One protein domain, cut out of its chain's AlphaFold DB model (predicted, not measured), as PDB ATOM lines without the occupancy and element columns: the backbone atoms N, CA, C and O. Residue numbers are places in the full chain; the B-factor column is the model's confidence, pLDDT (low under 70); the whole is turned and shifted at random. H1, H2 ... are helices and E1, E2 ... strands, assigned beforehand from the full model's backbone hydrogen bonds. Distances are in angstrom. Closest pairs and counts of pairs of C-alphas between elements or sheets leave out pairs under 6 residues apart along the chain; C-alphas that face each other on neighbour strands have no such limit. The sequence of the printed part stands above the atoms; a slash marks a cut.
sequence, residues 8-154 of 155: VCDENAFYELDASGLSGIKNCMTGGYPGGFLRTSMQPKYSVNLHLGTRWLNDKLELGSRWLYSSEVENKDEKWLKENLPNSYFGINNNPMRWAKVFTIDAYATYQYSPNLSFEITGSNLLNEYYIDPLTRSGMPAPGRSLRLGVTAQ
ATOM      1  N   VAL A   8      77.608 134.457  69.394       86.44
ATOM      2  CA  VAL A   8      77.494 133.286  68.529       86.44
ATOM      3  C   VAL A   8      76.046 132.821  68.583       86.44
ATOM      4  O   VAL A   8      75.514 132.618  69.675       86.44
ATOM      5  N   CYS A   9      75.419 132.704  67.418       87.94
ATOM      6  CA  CYS A   9      74.080 132.152  67.251       87.94
ATOM      7  C   CYS A   9      74.231 130.908  66.380       87.94
ATOM      8  O   CYS A   9      74.457 131.031  65.177       87.94
ATOM      9  N   ASP A  10      74.211 129.739  67.005       84.81
ATOM     10  CA  ASP A  10      74.337 128.454  66.325       84.81
ATOM     11  C   ASP A  10      73.140 127.612  66.748       84.81
ATOM     12  O   ASP A  10      73.044 127.177  67.896       84.81
ATOM     13  N   GLU A  11      72.196 127.452  65.822       84.62
ATOM     14  CA  GLU A  11      70.945 126.745  66.080       84.62
ATOM     15  C   GLU A  11      71.192 125.265  66.376       84.62
ATOM     16  O   GLU A  11      70.545 124.710  67.259       84.62
ATOM     17  N   ASN A  12      72.165 124.636  65.710       85.12
ATOM     18  CA  ASN A  12      72.489 123.232  65.954       85.12
ATOM     19  C   ASN A  12      73.043 123.060  67.369       85.12
ATOM     20  O   ASN A  12      72.554 122.224  68.123       85.12
ATOM     21  N   ALA A  13      73.994 123.913  67.761       81.94
ATOM     22  CA  ALA A  13      74.541 123.899  69.116       81.94
ATOM     23  C   ALA A  13      73.472 124.221  70.178       81.94
ATOM     24  O   ALA A  13      73.494 123.662  71.275       81.94
ATOM     25  N   PHE A  14      72.518 125.103  69.862       84.25
ATOM     26  CA  PHE A  14      71.376 125.383  70.732       84.25
ATOM     27  C   PHE A  14      70.482 124.149  70.913       84.25
ATOM     28  O   PHE A  14      70.198 123.787  72.052       84.25
ATOM     29  N   TYR A  15      70.079 123.477  69.831       84.12
ATOM     30  CA  TYR A  15      69.233 122.284  69.910       84.12
ATOM     31  C   TYR A  15      69.941 121.093  70.569       84.12
ATOM     32  O   TYR A  15      69.289 120.322  71.267       84.12
ATOM     33  N   GLU A  16      71.258 120.949  70.416       82.12
ATOM     34  CA  GLU A  16      72.028 119.921  71.132       82.12
ATOM     35  C   GLU A  16      72.026 120.136  72.653       82.12
ATOM     36  O   GLU A  16      72.012 119.168  73.415       82.12
ATOM     37  N   LEU A  17      72.025 121.393  73.108       79.00
ATOM     38  CA  LEU A  17      72.087 121.738  74.531       79.00
ATOM     39  C   LEU A  17      70.711 121.904  75.186       79.00
ATOM     40  O   LEU A  17      70.562 121.600  76.366       79.00
ATOM     41  N   ASP A  18      69.723 122.404  74.449       79.25
ATOM     42  CA  ASP A  18      68.362 122.634  74.933       79.25
ATOM     43  C   ASP A  18      67.325 122.353  73.839       79.25
ATOM     44  O   ASP A  18      66.554 123.227  73.444       79.25
ATOM     45  N   ALA A  19      67.267 121.099  73.375       75.31
ATOM     46  CA  ALA A  19      66.300 120.637  72.370       75.31
ATOM     47  C   ALA A  19      64.840 120.987  72.718       75.31
ATOM     48  O   ALA A  19      64.004 121.168  71.835       75.31
ATOM     49  N   SER A  20      64.537 121.061  74.017       74.69
ATOM     50  CA  SER A  20      63.199 121.336  74.546       74.69
ATOM     51  C   SER A  20      62.897 122.824  74.761       74.69
ATOM     52  O   SER A  20      61.736 123.177  74.959       74.69
ATOM     53  N   GLY A  21      63.915 123.694  74.765       74.12
ATOM     54  CA  GLY A  21      63.793 125.108  75.142       74.12
ATOM     55  C   GLY A  21      63.417 125.357  76.612       74.12
ATOM     56  O   GLY A  21      63.143 126.496  76.994       74.12
ATOM     57  N   LEU A  22      63.362 124.307  77.439       73.06
ATOM     58  CA  LEU A  22      62.962 124.378  78.848       73.06
ATOM     59  C   LEU A  22      64.130 124.745  79.765       73.06
ATOM     60  O   LEU A  22      63.905 125.167  80.899       73.06
ATOM     61  N   SER A  23      65.367 124.598  79.287       73.12
ATOM     62  CA  SER A  23      66.570 124.858  80.078       73.12
ATOM     63  C   SER A  23      66.905 126.343  80.152       73.12
ATOM     64  O   SER A  23      67.761 126.709  80.949       73.12
ATOM     65  N   GLY A  24      66.249 127.197  79.355       77.75
ATOM     66  CA  GLY A  24      66.406 128.657  79.370       77.75
ATOM     67  C   GLY A  24      67.674 129.161  78.675       77.75
ATOM     68  O   GLY A  24      68.047 130.328  78.831       77.75
ATOM     69  N   ILE A  25      68.349 128.296  77.910       81.38
ATOM     70  CA  ILE A  25      69.544 128.660  77.143       81.38
ATOM     71  C   ILE A  25      69.134 129.618  76.017       81.38
ATOM     72  O   ILE A  25      68.070 129.504  75.417       81.38
ATOM     73  N   LYS A  26      69.971 130.616  75.725       83.06
ATOM     74  CA  LYS A  26      69.694 131.572  74.646       83.06
ATOM     75  C   LYS A  26      70.142 131.003  73.302       83.06
ATOM     76  O   LYS A  26      71.263 130.520  73.194       83.06
ATOM     77  N   ASN A  27      69.344 131.226  72.256       84.12
ATOM     78  CA  ASN A  27      69.725 130.922  70.866       84.12
ATOM     79  C   ASN A  27      70.908 131.773  70.344       84.12
ATOM     80  O   ASN A  27      71.437 131.547  69.267       84.12
ATOM     81  N   CYS A  28      71.320 132.795  71.095       86.75
ATOM     82  CA  CYS A  28      72.525 133.563  70.818       86.75
ATOM     83  C   CYS A  28      73.255 133.820  72.131       86.75
ATOM     84  O   CYS A  28      72.746 134.562  72.981       86.75
ATOM     85  N   MET A  29      74.454 133.262  72.281       84.94
ATOM     86  CA  MET A  29      75.259 133.387  73.494       84.94
ATOM     87  C   MET A  29      76.483 134.266  73.261       84.94
ATOM     88  O   MET A  29      77.181 134.161  72.250       84.94
ATOM     89  N   THR A  30      76.767 135.144  74.216       85.12
ATOM     90  CA  THR A  30      78.009 135.921  74.214       85.12
ATOM     91  C   THR A  30      79.187 134.973  74.448       85.12
ATOM     92  O   THR A  30      79.159 134.183  75.385       85.12
ATOM     93  N   GLY A  31      80.210 135.016  73.595       80.19
ATOM     94  CA  GLY A  31      81.369 134.117  73.664       80.19
ATOM     95  C   GLY A  31      81.117 132.682  73.187       80.19
ATOM     96  O   GLY A  31      82.068 131.921  73.090       80.19
ATOM     97  N   GLY A  32      79.884 132.312  72.840       84.00
ATOM     98  CA  GLY A  32      79.549 130.977  72.342       84.00
ATOM     99  C   GLY A  32      79.092 129.976  73.394       84.00
ATOM    100  O   GLY A  32      79.006 130.274  74.583       84.00
ATOM    101  N   TYR A  33      78.754 128.786  72.902       83.81
ATOM    102  CA  TYR A  33      78.171 127.694  73.675       83.81
ATOM    103  C   TYR A  33      79.240 126.884  74.428       83.81
ATOM    104  O   TYR A  33      80.416 126.896  74.042       83.81
ATOM    105  N   PRO A  34      78.867 126.185  75.512       79.69
ATOM    106  CA  PRO A  34      79.727 125.256  76.251       79.69
ATOM    107  C   PRO A  34      80.551 124.325  75.395       79.69
ATOM    108  O   PRO A  34      80.107 123.879  74.346       79.69
ATOM    109  N   GLY A  35      81.762 124.017  75.853       77.81
ATOM    110  CA  GLY A  35      82.696 123.179  75.103       77.81
ATOM    111  C   GLY A  35      83.302 123.869  73.874       77.81
ATOM    112  O   GLY A  35      84.389 123.486  73.447       77.81
ATOM    113  N   GLY A  36      82.686 124.936  73.355       79.44
ATOM    114  CA  GLY A  36      83.187 125.703  72.220       79.44
ATOM    115  C   GLY A  36      84.461 126.495  72.530       79.44
ATOM    116  O   GLY A  36      84.609 127.098  73.594       79.44
ATOM    117  N   PHE A  37      85.385 126.548  71.567       79.31
ATOM    118  CA  PHE A  37      86.654 127.279  71.706       79.31
ATOM    119  C   PHE A  37      86.477 128.799  71.783       79.31
ATOM    120  O   PHE A  37      87.257 129.473  72.462       79.31
ATOM    121  N   LEU A  38      85.430 129.332  71.145       80.12
ATOM    122  CA  LEU A  38      85.142 130.770  71.100       80.12
ATOM    123  C   LEU A  38      84.955 131.376  72.503       80.12
ATOM    124  O   LEU A  38      85.284 132.547  72.707       80.12
ATOM    125  N   ARG A  39      84.566 130.560  73.498       79.81
ATOM    126  CA  ARG A  39      84.414 130.983  74.902       79.81
ATOM    127  C   ARG A  39      85.727 131.426  75.536       79.81
ATOM    128  O   ARG A  39      85.726 132.248  76.448       79.81
ATOM    129  N   THR A  40      86.851 130.912  75.040       78.62
ATOM    130  CA  THR A  40      88.197 131.221  75.550       78.62
ATOM    131  C   THR A  40      88.884 132.367  74.815       78.62
ATOM    132  O   THR A  40      89.975 132.769  75.205       78.62
ATOM    133  N   SER A  41      88.256 132.914  73.773       78.62
ATOM    134  CA  SER A  41      88.832 133.958  72.913       78.62
ATOM    135  C   SER A  41      87.986 135.233  72.900       78.62
ATOM    136  O   SER A  41      88.001 135.994  71.931       78.62
ATOM    137  N   MET A  42      87.220 135.479  73.966       80.12
ATOM    138  CA  MET A  42      86.456 136.715  74.084       80.12
ATOM    139  C   MET A  42      87.388 137.916  74.253       80.12
ATOM    140  O   MET A  42      88.223 137.967  75.148       80.12
ATOM    141  N   GLN A  43      87.210 138.913  73.396       80.50
ATOM    142  CA  GLN A  43      87.984 140.142  73.472       80.50
ATOM    143  C   GLN A  43      87.436 141.087  74.549       80.50
ATOM    144  O   GLN A  43      86.216 141.177  74.728       80.50
ATOM    145  N   PRO A  44      88.321 141.841  75.225       84.06
ATOM    146  CA  PRO A  44      87.953 143.017  76.000       84.06
ATOM    147  C   PRO A  44      87.063 143.961  75.196       84.06
ATOM    148  O   PRO A  44      87.310 144.228  74.018       84.06
ATOM    149  N   LYS A  45      86.039 144.513  75.850       84.50
ATOM    150  CA  LYS A  45      85.135 145.484  75.221       84.50
ATOM    151  C   LYS A  45      85.890 146.738  74.772       84.50
ATOM    152  O   LYS A  45      85.633 147.268  73.689       84.50
ATOM    153  N   TYR A  46      86.830 147.189  75.599       86.00
ATOM    154  CA  TYR A  46      87.697 148.320  75.309       86.00
ATOM    155  C   TYR A  46      89.152 147.890  75.430       86.00
ATOM    156  O   TYR A  46      89.579 147.411  76.477       86.00
ATOM    157  N   SER A  47      89.920 148.110  74.370       88.75
ATOM    158  CA  SER A  47      91.373 147.987  74.401       88.75
ATOM    159  C   SER A  47      91.980 149.229  73.764       88.75
ATOM    160  O   SER A  47      91.625 149.603  72.642       88.75
ATOM    161  N   VAL A  48      92.862 149.912  74.482       91.38
ATOM    162  CA  VAL A  48      93.557 151.113  74.014       91.38
ATOM    163  C   VAL A  48      95.049 150.828  74.056       91.38
ATOM    164  O   VAL A  48      95.569 150.378  75.070       91.38
ATOM    165  N   ASN A  49      95.724 151.077  72.942       93.44
ATOM    166  CA  ASN A  49      97.169 150.977  72.827       93.44
ATOM    167  C   ASN A  49      97.646 152.298  72.229       93.44
ATOM    168  O   ASN A  49      97.351 152.589  71.068       93.44
ATOM    169  N   LEU A  50      98.285 153.120  73.051       95.19
ATOM    170  CA  LEU A  50      98.758 154.446  72.688       95.19
ATOM    171  C   LEU A  50     100.282 154.449  72.730       95.19
ATOM    172  O   LEU A  50     100.874 154.033  73.721       95.19
ATOM    173  N   HIS A  51     100.902 154.942  71.664       95.94
ATOM    174  CA  HIS A  51     102.349 155.103  71.563       95.94
ATOM    175  C   HIS A  51     102.651 156.576  71.346       95.94
ATOM    176  O   HIS A  51     102.113 157.190  70.426       95.94
ATOM    177  N   LEU A  52     103.486 157.138  72.208       96.38
ATOM    178  CA  LEU A  52     103.926 158.525  72.144       96.38
ATOM    179  C   LEU A  52     105.444 158.515  72.046       96.38
ATOM    180  O   LEU A  52     106.100 158.043  72.969       96.38
ATOM    181  N   GLY A  53     105.986 159.017  70.940       95.94
ATOM    182  CA  GLY A  53     107.421 159.054  70.673       95.94
ATOM    183  C   GLY A  53     107.863 160.437  70.212       95.94
ATOM    184  O   GLY A  53     107.114 161.144  69.540       95.94
ATOM    185  N   THR A  54     109.078 160.825  70.580       96.69
ATOM    186  CA  THR A  54     109.711 162.084  70.179       96.69
ATOM    187  C   THR A  54     111.148 161.823  69.754       96.69
ATOM    188  O   THR A  54     111.821 160.966  70.328       96.69
ATOM    189  N   ARG A  55     111.615 162.568  68.751       96.81
ATOM    190  CA  ARG A  55     112.987 162.491  68.243       96.81
ATOM    191  C   ARG A  55     113.683 163.831  68.396       96.81
ATOM    192  O   ARG A  55     113.087 164.878  68.157       96.81
ATOM    193  N   TRP A  56     114.942 163.778  68.805       95.31
ATOM    194  CA  TRP A  56     115.766 164.929  69.153       95.31
ATOM    195  C   TRP A  56     117.178 164.750  68.588       95.31
ATOM    196  O   TRP A  56     117.572 163.652  68.193       95.31
ATOM    197  N   LEU A  57     117.967 165.832  68.592       94.38
ATOM    198  CA  LEU A  57     119.385 165.819  68.204       94.38
ATOM    199  C   LEU A  57     119.629 165.308  66.770       94.38
ATOM    200  O   LEU A  57     120.540 164.513  66.552       94.38
ATOM    201  N   ASN A  58     118.830 165.765  65.800       93.81
ATOM    202  CA  ASN A  58     118.844 165.264  64.416       93.81
ATOM    203  C   ASN A  58     118.655 163.737  64.367       93.81
ATOM    204  O   ASN A  58     119.503 163.019  63.838       93.81
ATOM    205  N   ASP A  59     117.578 163.258  64.996       92.31
ATOM    206  CA  ASP A  59     117.194 161.842  65.096       92.31
ATOM    207  C   ASP A  59     118.203 160.927  65.815       92.31
ATOM    208  O   ASP A  59     118.109 159.704  65.735       92.31
ATOM    209  N   LYS A  60     119.150 161.494  66.577       95.62
ATOM    210  CA  LYS A  60     120.081 160.706  67.401       95.62
ATOM    211  C   LYS A  60     119.497 160.266  68.735       95.62
ATOM    212  O   LYS A  60     120.029 159.340  69.332       95.62
ATOM    213  N   LEU A  61     118.468 160.935  69.241       96.56
ATOM    214  CA  LEU A  61     117.829 160.578  70.504       96.56
ATOM    215  C   LEU A  61     116.339 160.361  70.267       96.56
ATOM    216  O   LEU A  61     115.621 161.313  69.969       96.56
ATOM    217  N   GLU A  62     115.881 159.125  70.431       97.50
ATOM    218  CA  GLU A  62     114.463 158.782  70.429       97.50
ATOM    219  C   GLU A  62     114.020 158.467  71.855       97.50
ATOM    220  O   GLU A  62     114.629 157.653  72.544       97.50
ATOM    221  N   LEU A  63     112.955 159.122  72.300       97.31
ATOM    222  CA  LEU A  63     112.305 158.856  73.577       97.31
ATOM    223  C   LEU A  63     110.860 158.493  73.294       97.31
ATOM    224  O   LEU A  63     110.178 159.233  72.581       97.31
ATOM    225  N   GLY A  64     110.368 157.413  73.888       97.25
ATOM    226  CA  GLY A  64     108.979 157.030  73.718       97.25
ATOM    227  C   GLY A  64     108.369 156.341  74.924       97.25
ATOM    228  O   GLY A  64     109.044 155.882  75.843       97.25
ATOM    229  N   SER A  65     107.043 156.300  74.924       97.06
ATOM    230  CA  SER A  65     106.244 155.582  75.905       97.06
ATOM    231  C   SER A  65     105.075 154.883  75.233       97.06
ATOM    232  O   SER A  65     104.496 155.381  74.263       97.06
ATOM    233  N   ARG A  66     104.717 153.725  75.777       96.56
ATOM    234  CA  ARG A  66     103.589 152.914  75.344       96.56
ATOM    235  C   ARG A  66     102.638 152.719  76.509       96.56
ATOM    236  O   ARG A  66     103.041 152.300  77.585       96.56
ATOM    237  N   TRP A  67     101.370 153.008  76.271       95.75
ATOM    238  CA  TRP A  67     100.305 152.917  77.253       95.75
ATOM    239  C   TRP A  67      99.315 151.878  76.756       95.75
ATOM    240  O   TRP A  67      98.715 152.038  75.688       95.75
ATOM    241  N   LEU A  68      99.149 150.811  77.524       93.44
ATOM    242  CA  LEU A  68      98.223 149.736  77.221       93.44
ATOM    243  C   LEU A  68      97.119 149.729  78.271       93.44
ATOM    244  O   LEU A  68      97.379 149.626  79.464       93.44
ATOM    245  N   TYR A  69      95.877 149.800  77.817       92.19
ATOM    246  CA  TYR A  69      94.694 149.646  78.648       92.19
ATOM    247  C   TYR A  69      93.808 148.554  78.064       92.19
ATOM    248  O   TYR A  69      93.502 148.561  76.871       92.19
ATOM    249  N   SER A  70      93.341 147.653  78.914       90.94
ATOM    250  CA  SER A  70      92.341 146.648  78.579       90.94
ATOM    251  C   SER A  70      91.240 146.669  79.627       90.94
ATOM    252  O   SER A  70      91.515 146.625  80.825       90.94
ATOM    253  N   SER A  71      89.984 146.723  79.193       88.75
ATOM    254  CA  SER A  71      88.851 146.543  80.094       88.75
ATOM    255  C   SER A  71      88.751 145.093  80.554       88.75
ATOM    256  O   SER A  71      89.258 144.180  79.902       88.75
ATOM    257  N   GLU A  72      88.012 144.881  81.636       86.62
ATOM    258  CA  GLU A  72      87.593 143.538  82.013       86.62
ATOM    259  C   GLU A  72      86.677 142.910  80.949       86.62
ATOM    260  O   GLU A  72      86.021 143.608  80.159       86.62
ATOM    261  N   VAL A  73      86.639 141.580  80.939       81.50
ATOM    262  CA  VAL A  73      85.689 140.800  80.146       81.50
ATOM    263  C   VAL A  73      84.645 140.211  81.081       81.50
ATOM    264  O   VAL A  73      84.907 139.257  81.814       81.50
ATOM    265  N   GLU A  74      83.437 140.763  81.020       76.25
ATOM    266  CA  GLU A  74      82.273 140.223  81.715       76.25
ATOM    267  C   GLU A  74      81.339 139.531  80.712       76.25
ATOM    268  O   GLU A  74      80.914 140.123  79.716       76.25
ATOM    269  N   ASN A  75      80.989 138.273  80.989       80.12
ATOM    270  CA  ASN A  75      80.005 137.520  80.220       80.12
ATOM    271  C   ASN A  75      78.790 137.192  81.099       80.12
ATOM    272  O   ASN A  75      78.848 136.328  81.976       80.12
ATOM    273  N   LYS A  76      77.682 137.898  80.854       82.19
ATOM    274  CA  LYS A  76      76.424 137.720  81.597       82.19
ATOM    275  C   LYS A  76      75.764 136.373  81.320       82.19
ATOM    276  O   LYS A  76      75.174 135.804  82.232       82.19
ATOM    277  N   ASP A  77      75.872 135.873  80.090       82.31
ATOM    278  CA  ASP A  77      75.287 134.586  79.705       82.31
ATOM    279  C   ASP A  77      76.023 133.451  80.425       82.31
ATOM    280  O   ASP A  77      75.405 132.590  81.035       82.31
ATOM    281  N   GLU A  78      77.350 133.531  80.486       80.25
ATOM    282  CA  GLU A  78      78.187 132.605  81.252       80.25
ATOM    283  C   GLU A  78      77.908 132.634  82.763       80.25
ATOM    284  O   GLU A  78      77.921 131.594  83.423       80.25
ATOM    285  N   LYS A  79      77.667 133.820  83.336       83.12
ATOM    286  CA  LYS A  79      77.292 133.946  84.751       83.12
ATOM    287  C   LYS A  79      75.955 133.253  85.023       83.12
ATOM    288  O   LYS A  79      75.866 132.465  85.958       83.12
ATOM    289  N   TRP A  80      74.965 133.488  84.163       85.56
ATOM    290  CA  TRP A  80      73.647 132.865  84.265       85.56
ATOM    291  C   TRP A  80      73.719 131.334  84.166       85.56
ATOM    292  O   TRP A  80      73.109 130.643  84.980       85.56
ATOM    293  N   LEU A  81      74.520 130.807  83.234       82.31
ATOM    294  CA  LEU A  81      74.753 129.369  83.073       82.31
ATOM    295  C   LEU A  81      75.324 128.721  84.340       82.31
ATOM    296  O   LEU A  81      74.862 127.664  84.758       82.31
ATOM    297  N   LYS A  82      76.301 129.371  84.984       80.12
ATOM    298  CA  LYS A  82      76.898 128.881  86.238       80.12
ATOM    299  C   LYS A  82      75.919 128.888  87.408       80.12
ATOM    300  O   LYS A  82      76.012 128.017  88.265       80.12
ATOM    301  N   GLU A  83      75.024 129.868  87.460       85.06
ATOM    302  CA  GLU A  83      74.045 130.017  88.543       85.06
ATOM    303  C   GLU A  83      72.859 129.052  88.393       85.06
ATOM    304  O   GLU A  83      72.395 128.507  89.391       85.06
ATOM    305  N   ASN A  84      72.385 128.809  87.165       83.69
ATOM    306  CA  ASN A  84      71.159 128.038  86.913       83.69
ATOM    307  C   ASN A  84      71.423 126.581  86.506       83.69
ATOM    308  O   ASN A  84      70.588 125.719  86.763       83.69
ATOM    309  N   LEU A  85      72.578 126.289  85.899       82.12
ATOM    310  CA  LEU A  85      72.943 124.956  85.406       82.12
ATOM    311  C   LEU A  85      74.343 124.513  85.895       82.12
ATOM    312  O   LEU A  85      75.166 124.070  85.091       82.12
ATOM    313  N   PRO A  86      74.657 124.591  87.208       78.75
ATOM    314  CA  PRO A  86      76.009 124.347  87.720       78.75
ATOM    315  C   PRO A  86      76.524 122.933  87.417       78.75
ATOM    316  O   PRO A  86      77.666 122.779  86.993       78.75
ATOM    317  N   ASN A  87      75.676 121.910  87.558       74.06
ATOM    318  CA  ASN A  87      76.055 120.506  87.341       74.06
ATOM    319  C   ASN A  87      76.386 120.189  85.877       74.06
ATOM    320  O   ASN A  87      77.164 119.281  85.606       74.06
ATOM    321  N   SER A  88      75.805 120.942  84.944       71.12
ATOM    322  CA  SER A  88      76.012 120.753  83.510       71.12
ATOM    323  C   SER A  88      77.117 121.645  82.952       71.12
ATOM    324  O   SER A  88      77.487 121.450  81.810       71.12
ATOM    325  N   TYR A  89      77.626 122.633  83.699       69.19
ATOM    326  CA  TYR A  89      78.562 123.644  83.175       69.19
ATOM    327  C   TYR A  89      79.872 123.750  83.956       69.19
ATOM    328  O   TYR A  89      80.865 124.259  83.428       69.19
ATOM    329  N   PHE A  90      79.909 123.284  85.204       65.38
ATOM    330  CA  PHE A  90      81.131 123.271  85.996       65.38
ATOM    331  C   PHE A  90      82.052 122.134  85.528       65.38
ATOM    332  O   PHE A  90      81.667 120.972  85.529       65.38
ATOM    333  N   GLY A  91      83.281 122.468  85.123       65.62
ATOM    334  CA  GLY A  91      84.288 121.473  84.724       65.62
ATOM    335  C   GLY A  91      84.256 121.038  83.253       65.62
ATOM    336  O   GLY A  91      85.053 120.186  82.873       65.62
ATOM    337  N   ILE A  92      83.409 121.637  82.404       70.31
ATOM    338  CA  ILE A  92      83.485 121.421  80.950       70.31
ATOM    339  C   ILE A  92      84.769 122.059  80.390       70.31
ATOM    340  O   ILE A  92      85.193 123.140  80.812       70.31
ATOM    341  N   ASN A  93      85.377 121.396  79.403       64.19
ATOM    342  CA  ASN A  93      86.497 121.932  78.629       64.19
ATOM    343  C   ASN A  93      86.187 123.335  78.067       64.19
ATOM    344  O   ASN A  93      85.041 123.676  77.772       64.19
ATOM    345  N   ASN A  94      87.226 124.155  77.879       72.44
ATOM    346  CA  ASN A  94      87.095 125.539  77.397       72.44
ATOM    347  C   ASN A  94      86.289 126.451  78.340       72.44
ATOM    348  O   ASN A  94      85.464 127.255  77.899       72.44
ATOM    349  N   ASN A  95      86.554 126.343  79.647       72.38
ATOM    350  CA  ASN A  95      86.067 127.308  80.627       72.38
ATOM    351  C   ASN A  95      86.441 128.744  80.216       72.38
ATOM    352  O   ASN A  95      87.562 128.980  79.760       72.38
ATOM    353  N   PRO A  96      85.524 129.706  80.395       69.75
ATOM    354  CA  PRO A  96      85.750 131.100  80.036       69.75
ATOM    355  C   PRO A  96      86.946 131.648  80.816       69.75
ATOM    356  O   PRO A  96      86.987 131.574  82.050       69.75
ATOM    357  N   MET A  97      87.902 132.242  80.110       70.06
ATOM    358  CA  MET A  97      88.960 132.990  80.775       70.06
ATOM    359  C   MET A  97      88.378 134.330  81.235       70.06
ATOM    360  O   MET A  97      87.713 135.027  80.469       70.06
ATOM    361  N   ARG A  98      88.575 134.676  82.508       71.12
ATOM    362  CA  ARG A  98      88.184 135.984  83.041       71.12
ATOM    363  C   ARG A  98      89.401 136.887  82.989       71.12
ATOM    364  O   ARG A  98      90.310 136.733  83.798       71.12
ATOM    365  N   TRP A  99      89.415 137.816  82.042       77.38
ATOM    366  CA  TRP A  99      90.448 138.841  81.996       77.38
ATOM    367  C   TRP A  99      90.011 140.023  82.852       77.38
ATOM    368  O   TRP A  99      88.940 140.597  82.632       77.38
ATOM    369  N   ALA A 100      90.828 140.343  83.851       84.25
ATOM    370  CA  ALA A 100      90.660 141.538  84.660       84.25
ATOM    371  C   ALA A 100      90.984 142.790  83.836       84.25
ATOM    372  O   ALA A 100      91.569 142.721  82.753       84.25
ATOM    373  N   LYS A 101      90.606 143.952  84.365       89.38
ATOM    374  CA  LYS A 101      91.073 145.231  83.836       89.38
ATOM    375  C   LYS A 101      92.596 145.307  83.980       89.38
ATOM    376  O   LYS A 101      93.119 144.986  85.039       89.38
ATOM    377  N   VAL A 102      93.274 145.772  82.934       90.88
ATOM    378  CA  VAL A 102      94.734 145.912  82.894       90.88
ATOM    379  C   VAL A 102      95.101 147.317  82.456       90.88
ATOM    380  O   VAL A 102      94.516 147.848  81.508       90.88
ATOM    381  N   PHE A 103      96.093 147.903  83.119       93.31
ATOM    382  CA  PHE A 103      96.727 149.134  82.672       93.31
ATOM    383  C   PHE A 103      98.240 149.053  82.874       93.31
ATOM    384  O   PHE A 103      98.711 148.971  84.005       93.31
ATOM    385  N   THR A 104      99.002 149.081  81.781       94.75
ATOM    386  CA  THR A 104     100.466 149.061  81.819       94.75
ATOM    387  C   THR A 104     101.049 150.241  81.059       94.75
ATOM    388  O   THR A 104     100.469 150.756  80.099       94.75
ATOM    389  N   ILE A 105     102.215 150.679  81.524       96.44
ATOM    390  CA  ILE A 105     103.002 151.732  80.895       96.44
ATOM    391  C   ILE A 105     104.406 151.184  80.688       96.44
ATOM    392  O   ILE A 105     105.030 150.722  81.647       96.44
ATOM    393  N   ASP A 106     104.893 151.284  79.462       97.06
ATOM    394  CA  ASP A 106     106.275 151.019  79.090       97.06
ATOM    395  C   ASP A 106     106.919 152.331  78.629       97.06
ATOM    396  O   ASP A 106     106.247 153.211  78.084       97.06
ATOM    397  N   ALA A 107     108.225 152.468  78.825       97.75
ATOM    398  CA  ALA A 107     108.998 153.589  78.309       97.75
ATOM    399  C   ALA A 107     110.314 153.094  77.724       97.75
ATOM    400  O   ALA A 107     110.896 152.130  78.222       97.75
ATOM    401  N   TYR A 108     110.786 153.768  76.686       97.44
ATOM    402  CA  TYR A 108     112.051 153.453  76.046       97.44
ATOM    403  C   TYR A 108     112.811 154.725  75.678       97.44
ATOM    404  O   TYR A 108     112.223 155.784  75.437       97.44
ATOM    405  N   ALA A 109     114.132 154.608  75.650       97.50
ATOM    406  CA  ALA A 109     115.031 155.633  75.165       97.50
ATOM    407  C   ALA A 109     116.141 154.986  74.340       97.50
ATOM    408  O   ALA A 109     116.795 154.043  74.789       97.50
ATOM    409  N   THR A 110     116.378 155.530  73.155       97.31
ATOM    410  CA  THR A 110     117.410 155.070  72.231       97.31
ATOM    411  C   THR A 110     118.312 156.238  71.880       97.31
ATOM    412  O   THR A 110     117.833 157.311  71.519       97.31
ATOM    413  N   TYR A 111     119.623 156.036  71.978       97.19
ATOM    414  CA  TYR A 111     120.629 157.041  71.671       97.19
ATOM    415  C   TYR A 111     121.653 156.517  70.660       97.19
ATOM    416  O   TYR A 111     122.367 155.545  70.914       97.19
ATOM    417  N   GLN A 112     121.750 157.193  69.519       96.88
ATOM    418  CA  GLN A 112     122.730 156.951  68.471       96.88
ATOM    419  C   GLN A 112     123.986 157.787  68.737       96.88
ATOM    420  O   GLN A 112     124.016 158.997  68.490       96.88
ATOM    421  N   TYR A 113     125.050 157.141  69.209       94.62
ATOM    422  CA  TYR A 113     126.319 157.817  69.473       94.62
ATOM    423  C   TYR A 113     127.089 158.111  68.174       94.62
ATOM    424  O   TYR A 113     127.540 159.233  67.941       94.62
ATOM    425  N   SER A 114     127.197 157.115  67.295       93.00
ATOM    426  CA  SER A 114     127.792 157.214  65.954       93.00
ATOM    427  C   SER A 114     126.966 156.378  64.975       93.00
ATOM    428  O   SER A 114     126.184 155.562  65.449       93.00
ATOM    429  N   PRO A 115     127.107 156.496  63.641       91.81
ATOM    430  CA  PRO A 115     126.345 155.671  62.689       91.81
ATOM    431  C   PRO A 115     126.433 154.157  62.948       91.81
ATOM    432  O   PRO A 115     125.512 153.420  62.621       91.81
ATOM    433  N   ASN A 116     127.500 153.724  63.621       95.38
ATOM    434  CA  ASN A 116     127.821 152.326  63.869       95.38
ATOM    435  C   ASN A 116     127.634 151.904  65.336       95.38
ATOM    436  O   ASN A 116     127.912 150.753  65.655       95.38
ATOM    437  N   LEU A 117     127.225 152.805  66.238       96.25
ATOM    438  CA  LEU A 117     127.078 152.519  67.668       96.25
ATOM    439  C   LEU A 117     125.820 153.177  68.244       96.25
ATOM    440  O   LEU A 117     125.702 154.408  68.250       96.25
ATOM    441  N   SER A 118     124.926 152.358  68.796       96.75
ATOM    442  CA  SER A 118     123.711 152.813  69.471       96.75
ATOM    443  C   SER A 118     123.472 152.107  70.804       96.75
ATOM    444  O   SER A 118     123.912 150.979  71.035       96.75
ATOM    445  N   PHE A 119     122.768 152.809  71.686       97.56
ATOM    446  CA  PHE A 119     122.388 152.361  73.017       97.56
ATOM    447  C   PHE A 119     120.870 152.429  73.158       97.56
ATOM    448  O   PHE A 119     120.260 153.416  72.755       97.56
ATOM    449  N   GLU A 120     120.269 151.414  73.764       97.62
ATOM    450  CA  GLU A 120     118.838 151.354  74.051       97.62
ATOM    451  C   GLU A 120     118.617 151.021  75.527       97.62
ATOM    452  O   GLU A 120     119.275 150.147  76.094       97.62
ATOM    453  N   ILE A 121     117.661 151.702  76.148       97.69
ATOM    454  CA  ILE A 121     117.119 151.351  77.455       97.69
ATOM    455  C   ILE A 121     115.601 151.272  77.356       97.69
ATOM    456  O   ILE A 121     114.949 152.225  76.940       97.69
ATOM    457  N   THR A 122     115.038 150.145  77.781       97.44
ATOM    458  CA  THR A 122     113.595 149.897  77.736       97.44
ATOM    459  C   THR A 122     113.119 149.398  79.094       97.44
ATOM    460  O   THR A 122     113.610 148.395  79.613       97.44
ATOM    461  N   GLY A 123     112.163 150.108  79.685       97.31
ATOM    462  CA  GLY A 123     111.462 149.722  80.902       97.31
ATOM    463  C   GLY A 123     110.044 149.269  80.575       97.31
ATOM    464  O   GLY A 123     109.262 150.045  80.029       97.31
ATOM    465  N   SER A 124     109.701 148.033  80.928       96.31
ATOM    466  CA  SER A 124     108.361 147.473  80.720       96.31
ATOM    467  C   SER A 124     107.606 147.336  82.038       96.31
ATOM    468  O   SER A 124     108.208 147.062  83.079       96.31
ATOM    469  N   ASN A 125     106.282 147.495  81.980       95.06
ATOM    470  CA  ASN A 125     105.362 147.422  83.111       95.06
ATOM    471  C   ASN A 125     105.827 148.295  84.294       95.06
ATOM    472  O   ASN A 125     106.030 147.828  85.416       95.06
ATOM    473  N   LEU A 126     106.025 149.593  84.043       94.31
ATOM    474  CA  LEU A 126     106.546 150.551  85.027       94.31
ATOM    475  C   LEU A 126     105.661 150.654  86.277       94.31
ATOM    476  O   LEU A 126     106.173 150.859  87.378       94.31
ATOM    477  N   LEU A 127     104.353 150.430  86.141       94.19
ATOM    478  CA  LEU A 127     103.407 150.390  87.262       94.19
ATOM    479  C   LEU A 127     103.480 149.091  88.080       94.19
ATOM    480  O   LEU A 127     102.955 149.050  89.185       94.19
ATOM    481  N   ASN A 128     104.198 148.076  87.587       92.62
ATOM    482  CA  ASN A 128     104.312 146.750  88.191       92.62
ATOM    483  C   ASN A 128     102.948 146.064  88.397       92.62
ATOM    484  O   ASN A 128     102.695 145.462  89.440       92.62
ATOM    485  N   GLU A 129     102.072 146.174  87.399       91.06
ATOM    486  CA  GLU A 129     100.747 145.563  87.414       91.06
ATOM    487  C   GLU A 129     100.873 144.039  87.299       91.06
ATOM    488  O   GLU A 129     101.554 143.531  86.403       91.06
ATOM    489  N   TYR A 130     100.198 143.307  88.184       90.25
ATOM    490  CA  TYR A 130     100.067 141.857  88.081       90.25
ATOM    491  C   TYR A 130      98.810 141.520  87.280       90.25
ATOM    492  O   TYR A 130      97.693 141.724  87.754       90.25
ATOM    493  N   TYR A 131      98.982 140.998  86.067       87.50
ATOM    494  CA  TYR A 131      97.865 140.661  85.189       87.50
ATOM    495  C   TYR A 131      98.122 139.388  84.387       87.50
ATOM    496  O   TYR A 131      99.256 138.938  84.256       87.50
ATOM    497  N   ILE A 132      97.054 138.817  83.833       86.50
ATOM    498  CA  ILE A 132      97.121 137.773  82.806       86.50
ATOM    499  C   ILE A 132      96.798 138.446  81.482       86.50
ATOM    500  O   ILE A 132      95.803 139.167  81.379       86.50
ATOM    501  N   ASP A 133      97.651 138.229  80.487       80.94
ATOM    502  CA  ASP A 133      97.565 138.944  79.222       80.94
ATOM    503  C   ASP A 133      96.226 138.620  78.525       80.94
ATOM    504  O   ASP A 133      95.877 137.432  78.382       80.94
ATOM    505  N   PRO A 134      95.406 139.638  78.183       73.12
ATOM    506  CA  PRO A 134      94.129 139.427  77.519       73.12
ATOM    507  C   PRO A 134      94.301 138.554  76.278       73.12
ATOM    508  O   PRO A 134      95.230 138.740  75.504       73.12
ATOM    509  N   LEU A 135      93.375 137.613  76.075       74.00
ATOM    510  CA  LEU A 135      93.378 136.631  74.977       74.00
ATOM    511  C   LEU A 135      94.380 135.479  75.106       74.00
ATOM    512  O   LEU A 135      94.359 134.571  74.272       74.00
ATOM    513  N   THR A 136      95.199 135.437  76.158       75.50
ATOM    514  CA  THR A 136      95.970 134.226  76.457       75.50
ATOM    515  C   THR A 136      95.070 133.136  77.036       75.50
ATOM    516  O   THR A 136      94.157 133.393  77.824       75.50
ATOM    517  N   ARG A 137      95.320 131.889  76.619       72.50
ATOM    518  CA  ARG A 137      94.655 130.694  77.173       72.50
ATOM    519  C   ARG A 137      95.406 130.094  78.363       72.50
ATOM    520  O   ARG A 137      94.956 129.093  78.913       72.50
ATOM    521  N   SER A 138      96.543 130.669  78.748       73.50
ATOM    522  CA  SER A 138      97.294 130.248  79.924       73.50
ATOM    523  C   SER A 138      96.870 131.073  81.139       73.50
ATOM    524  O   SER A 138      96.559 132.252  81.032       73.50
ATOM    525  N   GLY A 139      96.896 130.458  82.321       74.06
ATOM    526  CA  GLY A 139      96.804 131.186  83.591       74.06
ATOM    527  C   GLY A 139      98.137 131.818  84.004       74.06
ATOM    528  O   GLY A 139      98.336 132.093  85.184       74.06
ATOM    529  N   MET A 140      99.082 131.955  83.066       86.25
ATOM    530  CA  MET A 140     100.417 132.445  83.374       86.25
ATOM    531  C   MET A 140     100.368 133.965  83.506       86.25
ATOM    532  O   MET A 140      99.898 134.634  82.583       86.25
ATOM    533  N   PRO A 141     100.851 134.521  84.627       87.31
ATOM    534  CA  PRO A 141     100.909 135.960  84.776       87.31
ATOM    535  C   PRO A 141     101.906 136.552  83.783       87.31
ATOM    536  O   PRO A 141     102.957 135.968  83.498       87.31
ATOM    537  N   ALA A 142     101.570 137.729  83.273       89.31
ATOM    538  CA  ALA A 142     102.480 138.534  82.490       89.31
ATOM    539  C   ALA A 142     103.692 138.953  83.346       89.31
ATOM    540  O   ALA A 142     103.584 139.060  84.574       89.31
ATOM    541  N   PRO A 143     104.855 139.206  82.721       89.69
ATOM    542  CA  PRO A 143     106.019 139.709  83.435       89.69
ATOM    543  C   PRO A 143     105.715 141.006  84.200       89.69
ATOM    544  O   PRO A 143     105.043 141.913  83.700       89.69
ATOM    545  N   GLY A 144     106.254 141.099  85.418       92.31
ATOM    546  CA  GLY A 144     106.226 142.324  86.216       92.31
ATOM    547  C   GLY A 144     107.132 143.416  85.638       92.31
ATOM    548  O   GLY A 144     107.551 143.370  84.478       92.31
ATOM    549  N   ARG A 145     107.478 144.399  86.473       96.06
ATOM    550  CA  ARG A 145     108.414 145.460  86.088       96.06
ATOM    551  C   ARG A 145     109.751 144.866  85.647       96.06
ATOM    552  O   ARG A 145     110.381 144.121  86.396       96.06
ATOM    553  N   SER A 146     110.213 145.242  84.459       96.25
ATOM    554  CA  SER A 146     111.514 144.812  83.938       96.25
ATOM    555  C   SER A 146     112.255 145.953  83.254       96.25
ATOM    556  O   SER A 146     111.640 146.877  82.724       96.25
ATOM    557  N   LEU A 147     113.586 145.887  83.290       96.81
ATOM    558  CA  LEU A 147     114.486 146.833  82.642       96.81
ATOM    559  C   LEU A 147     115.396 146.065  81.683       96.81
ATOM    560  O   LEU A 147     115.959 145.034  82.056       96.81
ATOM    561  N   ARG A 148     115.540 146.564  80.460       97.31
ATOM    562  CA  ARG A 148     116.410 146.009  79.422       97.31
ATOM    563  C   ARG A 148     117.375 147.082  78.951       97.31
ATOM    564  O   ARG A 148     116.975 148.224  78.746       97.31
ATOM    565  N   LEU A 149     118.631 146.689  78.784       97.44
ATOM    566  CA  LEU A 149     119.698 147.516  78.234       97.44
ATOM    567  C   LEU A 149     120.230 146.819  76.984       97.44
ATOM    568  O   LEU A 149     120.535 145.627  77.031       97.44
ATOM    569  N   GLY A 150     120.312 147.553  75.882       96.94
ATOM    570  CA  GLY A 150     120.794 147.080  74.593       96.94
ATOM    571  C   GLY A 150     121.946 147.943  74.096       96.94
ATOM    572  O   GLY A 150     121.936 149.164  74.247       96.94
ATOM    573  N   VAL A 151     122.941 147.304  73.490       97.31
ATOM    574  CA  VAL A 151     124.025 147.977  72.771       97.31
ATOM    575  C   VAL A 151     124.112 147.340  71.395       97.31
ATOM    576  O   VAL A 151     124.224 146.119  71.294       97.31
ATOM    577  N   THR A 152     124.059 148.155  70.347       96.94
ATOM    578  CA  THR A 152     124.201 147.693  68.963       96.94
ATOM    579  C   THR A 152     125.456 148.305  68.360       96.94
ATOM    580  O   THR A 152     125.611 149.526  68.373       96.94
ATOM    581  N   ALA A 153     126.338 147.460  67.823       96.25
ATOM    582  CA  ALA A 153     127.546 147.870  67.115       96.25
ATOM    583  C   ALA A 153     127.590 147.226  65.720       96.25
ATOM    584  O   ALA A 153     127.334 146.029  65.591       96.25
ATOM    585  N   GLN A 154     127.899 148.014  64.689       94.44
ATOM    586  CA  GLN A 154     128.020 147.570  63.294       94.44
ATOM    587  C   GLN A 154     129.443 147.838  62.780       94.44
ATOM    588  O   GLN A 154     130.028 148.873  63.104       94.44
TER     589      GLN A 154
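What this domain is: This is residues 8 to 154 of the 155 residues of the protein "TonB-dependent receptor" of Proteus mirabilis (UniProt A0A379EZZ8). A twisted sheet of five antiparallel strands makes one end of a long rod, and a loose group of loops and four short helices, H1 to H4, makes the other. No named helix covers either face of the sheet. The printed part has 147 residues with four named helices and five named strands, in the order H1 H2 E1 E2 H3 H4 E3 E4 E5; the sheet's order is E1 E2 E3 E4 E5, and the class is mixed, helices and strands. The whole is extended, with a radius of gyration of the C-alphas of 22.7 A and spans of 74 by 25 by 23 A.

How they stand to each other: E1, residues 47 to 56, an edge strand, forms a hairpin with E2, residues 61 to 70, at 172 degrees; N 52 and O 65 are within hydrogen-bond range at 2.9 A. E2 is antiparallel to E3, residues 102 to 114, with N 66 and O 106 2.8 A apart. E3, E4, residues 117 to 124, and E5, residues 146 to 153, form a meander, each strand the antiparallel neighbour of the one before; N 109 and O 121, and N 120 and O 150, are each 2.8 A apart. H3, residues 76 to 84, and H4, residues 86 to 89, are close but not clearly touching, the closest C-alphas being those of Lys 82 and Tyr 89, 6.3 A. H1, residues 11 to 18, and H2, residues 37 to 40, are apart. These four helices are not on the sheet. In H1 and H3 every O i to N i+4 pair is within hydrogen-bond range; H2 and H4 are too short for one.

Where its parts are: E3 is 38.8 A long, E1 30.2 A, E2 30.1 A, E4 and E5 23.4 A each. H3 is 12.2 A, H1 10.1 A, H2 5.7 A and H4 5.3 A. C-alpha 11 begins H1 at (70.945, 126.745, 66.080); C-alpha 153 ends E5 at (127.546, 147.870, 67.115).

The domain as a whole: The C-alphas of Ser 20 and Ser 114, the two farthest apart, are 74.4 A apart. The printed part has no cut. Long links join H1 to H2, H4 to E3 and E4 to E5. The pLDDT is under 70 at residues 89 to 91, 93 and 96.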